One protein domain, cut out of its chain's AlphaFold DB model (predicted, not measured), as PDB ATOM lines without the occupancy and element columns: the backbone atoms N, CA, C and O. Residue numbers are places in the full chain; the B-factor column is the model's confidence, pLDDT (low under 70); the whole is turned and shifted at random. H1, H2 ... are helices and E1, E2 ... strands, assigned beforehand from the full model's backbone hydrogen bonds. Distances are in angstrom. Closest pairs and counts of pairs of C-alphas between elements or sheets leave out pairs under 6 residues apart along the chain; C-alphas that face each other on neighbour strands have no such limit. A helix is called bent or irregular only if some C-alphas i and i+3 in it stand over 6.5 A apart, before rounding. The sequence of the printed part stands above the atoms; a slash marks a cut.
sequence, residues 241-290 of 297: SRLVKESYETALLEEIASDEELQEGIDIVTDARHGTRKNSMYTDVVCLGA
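Overview. This is residues 241 to 290 of the 297 residues of an uncharacterized protein of Mytilus coruscus (UniProt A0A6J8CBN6). A long helix, H1, and a narrow two-stranded ribbon, E1 and E2, make the two arms of an open V, with the later part of H1 near the strands. Beyond the strands the ribbon widens into a large loop that holds the short helix H2, and the two arms end in parts that stick out: residues 241 to 247 of H1 and residues 276 to 281 of the loop. The printed part has 50 residues, with two named helices and two named strands in the order H1, E1, H2, E2; the sheet E1 - E2 is antiparallel and the class is mixed, helices and strands. The whole is loose, with a radius of gyration of the C-alphas of 13.5 A, and only just flat, spanning 39 by 26 by 13 A.

Along the chain. H1 is residues 241 to 257, 24.2 A from its first C-alpha at (15.325, -37.220, -43.719) to its last at (26.015, -41.796, -22.446). E1 is residues 268 to 270. H2 is residues 272 to 276 and is irregular, but only just: C-alphas 273 and 276 are 6.52 A apart. E2 is residues 287 to 289, and its last C-alpha is at (28.875, -33.235, -29.260).

Arrangement. E1 and E2 are antiparallel neighbours, with 144 degrees between their directions. C-alphas 269 and 288 face each other at 5.1 A. N 269 and O 288 are within hydrogen-bond range at 2.8 A, as are N 288 and O 269 at 2.8 A. H1 and E2 have 3 pairs of C-alphas within 8 A, the closest being those of Glu 255 and Gly 289, 6.0 A apart. Within 10 A, H1 has 9 pairs of C-alphas with E2 and 1 with E1, made by its residues 248 to 256. H2 follows E1 through a tight link of one residue and is apart from H1. Every O i to N i+4 pair of H1 is within hydrogen-bond range; in H2 it is 0 of 1, beside 1 of 2 O i to N i+3 pairs.

Size, cuts and confidence. The two C-alphas farthest apart are those of Glu 260 and Lys 278, at 39.9 A. Without the stretches that stand free, the remaining 37 residues span 34 by 17 by 12 A. The printed part has no cut. The links from H1 to E1 and from H2 to E2 are short, with 10 residues each, and no link is long. The mean pLDDT of the printed part is 75.9, and residues 262 to 263 and 272 to 285 are under 70.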
ATOM      1  N   SER A 241      15.809 -37.879 -44.939       84.81
ATOM      2  CA  SER A 241      15.325 -37.220 -43.719       84.81
ATOM      3  C   SER A 241      15.181 -38.191 -42.546       84.81
ATOM      4  O   SER A 241      15.529 -37.841 -41.424       84.81
ATOM      5  N   ARG A 242      14.717 -39.426 -42.794       92.00
ATOM      6  CA  ARG A 242      14.668 -40.468 -41.760       92.00
ATOM      7  C   ARG A 242      16.067 -40.856 -41.274       92.00
ATOM      8  O   ARG A 242      16.280 -40.896 -40.072       92.00
ATOM      9  N   LEU A 243      17.007 -41.118 -42.187       86.94
ATOM     10  CA  LEU A 243      18.380 -41.508 -41.833       86.94
ATOM     11  C   LEU A 243      19.133 -40.392 -41.102       86.94
ATOM     12  O   LEU A 243      19.870 -40.666 -40.165       86.94
ATOM     13  N   VAL A 244      18.919 -39.141 -41.509       84.12
ATOM     14  CA  VAL A 244      19.448 -37.957 -40.826       84.12
ATOM     15  C   VAL A 244      18.923 -37.905 -39.391       84.12
ATOM     16  O   VAL A 244      19.709 -37.802 -38.456       84.12
ATOM     17  N   LYS A 245      17.610 -38.091 -39.199       89.69
ATOM     18  CA  LYS A 245      17.008 -38.141 -37.862       89.69
ATOM     19  C   LYS A 245      17.574 -39.279 -37.003       89.69
ATOM     20  O   LYS A 245      17.916 -39.047 -35.852       89.69
ATOM     21  N   GLU A 246      17.706 -40.482 -37.564       92.06
ATOM     22  CA  GLU A 246      18.301 -41.640 -36.875       92.06
ATOM     23  C   GLU A 246      19.767 -41.383 -36.490       92.06
ATOM     24  O   GLU A 246      20.197 -41.754 -35.397       92.06
ATOM     25  N   SER A 247      20.524 -40.709 -37.361       85.19
ATOM     26  CA  SER A 247      21.904 -40.302 -37.090       85.19
ATOM     27  C   SER A 247      21.981 -39.317 -35.925       85.19
ATOM     28  O   SER A 247      22.787 -39.524 -35.020       85.19
ATOM     29  N   TYR A 248      21.125 -38.290 -35.907       87.69
ATOM     30  CA  TYR A 248      21.076 -37.312 -34.816       87.69
ATOM     31  C   TYR A 248      20.656 -37.936 -33.492       87.69
ATOM     32  O   TYR A 248      21.296 -37.695 -32.474       87.69
ATOM     33  N   GLU A 249      19.617 -38.775 -33.498       89.75
ATOM     34  CA  GLU A 249      19.172 -39.491 -32.299       89.75
ATOM     35  C   GLU A 249      20.292 -40.382 -31.740       89.75
ATOM     36  O   GLU A 249      20.517 -40.400 -30.532       89.75
ATOM     37  N   THR A 250      21.037 -41.068 -32.612       90.06
ATOM     38  CA  THR A 250      22.171 -41.910 -32.201       90.06
ATOM     39  C   THR A 250      23.306 -41.076 -31.607       90.06
ATOM     40  O   THR A 250      23.765 -41.378 -30.508       90.06
ATOM     41  N   ALA A 251      23.734 -40.014 -32.294       86.88
ATOM     42  CA  ALA A 251      24.806 -39.143 -31.819       86.88
ATOM     43  C   ALA A 251      24.451 -38.466 -30.487       86.88
ATOM     44  O   ALA A 251      25.285 -38.385 -29.589       86.88
ATOM     45  N   LEU A 252      23.195 -38.040 -30.328       86.69
ATOM     46  CA  LEU A 252      22.685 -37.467 -29.087       86.69
ATOM     47  C   LEU A 252      22.734 -38.473 -27.929       86.69
ATOM     48  O   LEU A 252      23.197 -38.134 -26.843       86.69
ATOM     49  N   LEU A 253      22.272 -39.708 -28.148       88.75
ATOM     50  CA  LEU A 253      22.305 -40.754 -27.122       88.75
ATOM     51  C   LEU A 253      23.734 -41.110 -26.707       88.75
ATOM     52  O   LEU A 253      23.982 -41.352 -25.529       88.75
ATOM     53  N   GLU A 254      24.668 -41.139 -27.657       86.69
ATOM     54  CA  GLU A 254      26.082 -41.381 -27.371       86.69
ATOM     55  C   GLU A 254      26.713 -40.238 -26.571       86.69
ATOM     56  O   GLU A 254      27.483 -40.507 -25.652       86.69
ATOM     57  N   GLU A 255      26.368 -38.982 -26.869       86.44
ATOM     58  CA  GLU A 255      26.835 -37.836 -26.083       86.44
ATOM     59  C   GLU A 255      26.296 -37.905 -24.647       86.44
ATOM     60  O   GLU A 255      27.080 -37.800 -23.705       86.44
ATOM     61  N   ILE A 256      25.000 -38.190 -24.465       85.25
ATOM     62  CA  ILE A 256      24.388 -38.383 -23.136       85.25
ATOM     63  C   ILE A 256      25.076 -39.529 -22.382       85.25
ATOM     64  O   ILE A 256      25.380 -39.402 -21.200       85.25
ATOM     65  N   ALA A 257      25.348 -40.649 -23.056       86.12
ATOM     66  CA  ALA A 257      26.015 -41.796 -22.446       86.12
ATOM     67  C   ALA A 257      27.491 -41.533 -22.107       86.12
ATOM     68  O   ALA A 257      28.050 -42.219 -21.252       86.12
ATOM     69  N   SER A 258      28.131 -40.566 -22.772       84.62
ATOM     70  CA  SER A 258      29.508 -40.149 -22.487       84.62
ATOM     71  C   SER A 258      29.629 -39.226 -21.269       84.62
ATOM     72  O   SER A 258      30.745 -38.887 -20.859       84.62
ATOM     73  N   ASP A 259      28.500 -38.813 -20.681       80.31
ATOM     74  CA  ASP A 259      28.496 -38.033 -19.454       80.31
ATOM     75  C   ASP A 259      28.462 -38.902 -18.194       80.31
ATOM     76  O   ASP A 259      27.413 -39.376 -17.765       80.31
ATOM     77  N   GLU A 260      29.635 -39.095 -17.583       71.44
ATOM     78  CA  GLU A 260      29.793 -39.853 -16.334       71.44
ATOM     79  C   GLU A 260      29.047 -39.221 -15.144       71.44
ATOM     80  O   GLU A 260      28.702 -39.926 -14.196       71.44
ATOM     81  N   GLU A 261      28.776 -37.911 -15.189       74.75
ATOM     82  CA  GLU A 261      28.153 -37.168 -14.085       74.75
ATOM     83  C   GLU A 261      26.637 -36.965 -14.241       74.75
ATOM     84  O   GLU A 261      26.012 -36.463 -13.305       74.75
ATOM     85  N   LEU A 262      26.032 -37.386 -15.368       65.50
ATOM     86  CA  LEU A 262      24.610 -37.166 -15.692       65.50
ATOM     87  C   LEU A 262      24.159 -35.732 -15.349       65.50
ATOM     88  O   LEU A 262      23.160 -35.531 -14.650       65.50
ATOM     89  N   GLN A 263      24.921 -34.728 -15.789       64.69
ATOM     90  CA  GLN A 263      24.544 -33.336 -15.561       64.69
ATOM     91  C   GLN A 263      23.241 -33.009 -16.320       64.69
ATOM     92  O   GLN A 263      22.884 -33.667 -17.299       64.69
ATOM     93  N   GLU A 264      22.487 -31.998 -15.869       70.44
ATOM     94  CA  GLU A 264      21.275 -31.522 -16.560       70.44
ATOM     95  C   GLU A 264      21.643 -30.808 -17.879       70.44
ATOM     96  O   GLU A 264      21.562 -29.584 -17.987       70.44
ATOM     97  N   GLY A 265      22.072 -31.550 -18.901       77.50
ATOM     98  CA  GLY A 265      22.357 -30.985 -20.218       77.50
ATOM     99  C   GLY A 265      23.266 -31.835 -21.098       77.50
ATOM    100  O   GLY A 265      23.755 -32.885 -20.702       77.50
ATOM    101  N   ILE A 266      23.473 -31.349 -22.322       80.38
ATOM    102  CA  ILE A 266      24.501 -31.832 -23.248       80.38
ATOM    103  C   ILE A 266      25.376 -30.643 -23.639       80.38
ATOM    104  O   ILE A 266      24.861 -29.556 -23.923       80.38
ATOM    105  N   ASP A 267      26.688 -30.847 -23.676       83.19
ATOM    106  CA  ASP A 267      27.617 -29.841 -24.175       83.19
ATOM    107  C   ASP A 267      27.735 -29.971 -25.696       83.19
ATOM    108  O   ASP A 267      28.103 -31.023 -26.224       83.19
ATOM    109  N   ILE A 268      27.443 -28.886 -26.413       84.25
ATOM    110  CA  ILE A 268      27.569 -28.825 -27.873       84.25
ATOM    111  C   ILE A 268      28.622 -27.801 -28.291       84.25
ATOM    112  O   ILE A 268      28.676 -26.673 -27.799       84.25
ATOM    113  N   VAL A 269      29.449 -28.186 -29.256       83.88
ATOM    114  CA  VAL A 269      30.398 -27.318 -29.947       83.88
ATOM    115  C   VAL A 269      29.795 -26.945 -31.292       83.88
ATOM    116  O   VAL A 269      29.484 -27.806 -32.113       83.88
ATOM    117  N   THR A 270      29.642 -25.650 -31.541       78.75
ATOM    118  CA  THR A 270      29.130 -25.127 -32.814       78.75
ATOM    119  C   THR A 270      30.189 -24.262 -33.486       78.75
ATOM    120  O   THR A 270      30.988 -23.600 -32.814       78.75
ATOM    121  N   ASP A 271      30.220 -24.237 -34.822       73.50
ATOM    122  CA  ASP A 271      31.075 -23.282 -35.533       73.50
ATOM    123  C   ASP A 271      30.479 -21.864 -35.443       73.50
ATOM    124  O   ASP A 271      29.614 -21.455 -36.222       73.50
ATOM    125  N   ALA A 272      30.997 -21.070 -34.501       61.47
ATOM    126  CA  ALA A 272      30.605 -19.677 -34.281       61.47
ATOM    127  C   ALA A 272      30.832 -18.758 -35.504       61.47
ATOM    128  O   ALA A 272      30.331 -17.628 -35.543       61.47
ATOM    129  N   ARG A 273      31.562 -19.207 -36.538       61.06
ATOM    130  CA  ARG A 273      31.835 -18.411 -37.749       61.06
ATOM    131  C   ARG A 273      30.600 -18.179 -38.617       61.06
ATOM    132  O   ARG A 273      30.651 -17.329 -39.509       61.06
ATOM    133  N   HIS A 274      29.489 -18.867 -38.360       56.19
ATOM    134  CA  HIS A 274      28.231 -18.604 -39.054       56.19
ATOM    135  C   HIS A 274      27.530 -17.317 -38.585       56.19
ATOM    136  O   HIS A 274      26.808 -16.721 -39.367       56.19
ATOM    137  N   GLY A 275      27.818 -16.738 -37.418       52.38
ATOM    138  CA  GLY A 275      27.083 -15.542 -36.957       52.38
ATOM    139  C   GLY A 275      27.285 -14.242 -37.764       52.38
ATOM    140  O   GLY A 275      26.461 -13.336 -37.677       52.38
ATOM    141  N   THR A 276      28.361 -14.106 -38.553       57.47
ATOM    142  CA  THR A 276      28.813 -12.786 -39.059       57.47
ATOM    143  C   THR A 276      28.626 -12.539 -40.558       57.47
ATOM    144  O   THR A 276      28.888 -11.432 -41.035       57.47
ATOM    145  N   ARG A 277      28.163 -13.523 -41.341       59.00
ATOM    146  CA  ARG A 277      27.955 -13.358 -42.794       59.00
ATOM    147  C   ARG A 277      26.473 -13.180 -43.109       59.00
ATOM    148  O   ARG A 277      25.664 -13.975 -42.670       59.00
ATOM    149  N   LYS A 278      26.120 -12.217 -43.972       65.25
ATOM    150  CA  LYS A 278      24.731 -11.953 -44.426       65.25
ATOM    151  C   LYS A 278      23.964 -13.178 -44.965       65.25
ATOM    152  O   LYS A 278      22.745 -13.128 -45.026       65.25
ATOM    153  N   ASN A 279      24.661 -14.249 -45.350       54.59
ATOM    154  CA  ASN A 279      24.057 -15.469 -45.890       54.59
ATOM    155  C   ASN A 279      23.908 -16.593 -44.853       54.59
ATOM    156  O   ASN A 279      23.480 -17.682 -45.218       54.59
ATOM    157  N   SER A 280      24.268 -16.364 -43.589       56.94
ATOM    158  CA  SER A 280      24.258 -17.416 -42.574       56.94
ATOM    159  C   SER A 280      22.876 -17.864 -42.129       56.94
ATOM    160  O   SER A 280      22.720 -18.973 -41.636       56.94
ATOM    161  N   MET A 281      21.850 -17.046 -42.372       52.50
ATOM    162  CA  MET A 281      20.456 -17.450 -42.175       52.50
ATOM    163  C   MET A 281      20.026 -18.617 -43.084       52.50
ATOM    164  O   MET A 281      18.953 -19.172 -42.884       52.50
ATOM    165  N   TYR A 282      20.830 -18.947 -44.101       53.75
ATOM    166  CA  TYR A 282      20.580 -20.030 -45.055       53.75
ATOM    167  C   TYR A 282      21.596 -21.174 -44.939       53.75
ATOM    168  O   TYR A 282      21.651 -22.021 -45.827       53.75
ATOM    169  N   THR A 283      22.446 -21.169 -43.909       56.59
ATOM    170  CA  THR A 283      23.439 -22.221 -43.675       56.59
ATOM    171  C   THR A 283      23.088 -22.965 -42.400       56.59
ATOM    172  O   THR A 283      22.961 -22.331 -41.352       56.59
ATOM    173  N   ASP A 284      22.964 -24.285 -42.492       62.78
ATOM    174  CA  ASP A 284      22.777 -25.141 -41.326       62.78
ATOM    175  C   ASP A 284      24.016 -25.030 -40.421       62.78
ATOM    176  O   ASP A 284      25.154 -25.157 -40.880       62.78
ATOM    177  N   VAL A 285      23.806 -24.711 -39.142       69.31
ATOM    178  CA  VAL A 285      24.883 -24.687 -38.146       69.31
ATOM    179  C   VAL A 285      25.101 -26.121 -37.696       69.31
ATOM    180  O   VAL A 285      24.238 -26.696 -37.043       69.31
ATOM    181  N   VAL A 286      26.255 -26.683 -38.042       74.56
ATOM    182  CA  VAL A 286      26.643 -28.011 -37.568       74.56
ATOM    183  C   VAL A 286      26.914 -27.937 -36.063       74.56
ATOM    184  O   VAL A 286      27.754 -27.146 -35.617       74.56
ATOM    185  N   CYS A 287      26.192 -28.751 -35.291       81.19
ATOM    186  CA  CYS A 287      26.381 -28.910 -33.850       81.19
ATOM    187  C   CYS A 287      27.068 -30.247 -33.574       81.19
ATOM    188  O   CYS A 287      26.496 -31.304 -33.833       81.19
ATOM    189  N   LEU A 288      28.269 -30.209 -33.008       85.56
ATOM    190  CA  LEU A 288      29.014 -31.395 -32.601       85.56
ATOM    191  C   LEU A 288      28.857 -31.629 -31.100       85.56
ATOM    192  O   LEU A 288      28.936 -30.676 -30.329       85.56
ATOM    193  N   GLY A 289      28.713 -32.881 -30.672       84.62
ATOM    194  CA  GLY A 289      28.875 -33.235 -29.260       84.62
ATOM    195  C   GLY A 289      30.278 -32.860 -28.772       84.62
ATOM    196  O   GLY A 289      31.269 -33.102 -29.473       84.62
ATOM    197  N   ALA A 290      30.389 -32.223 -27.606       86.31
ATOM    198  CA  ALA A 290      31.675 -31.763 -27.092       86.31
ATOM    199  C   ALA A 290      32.625 -32.922 -26.768       86.31
ATOM    200  O   ALA A 290      33.838 -32.767 -26.924       86.31
TER     201      ALA A 290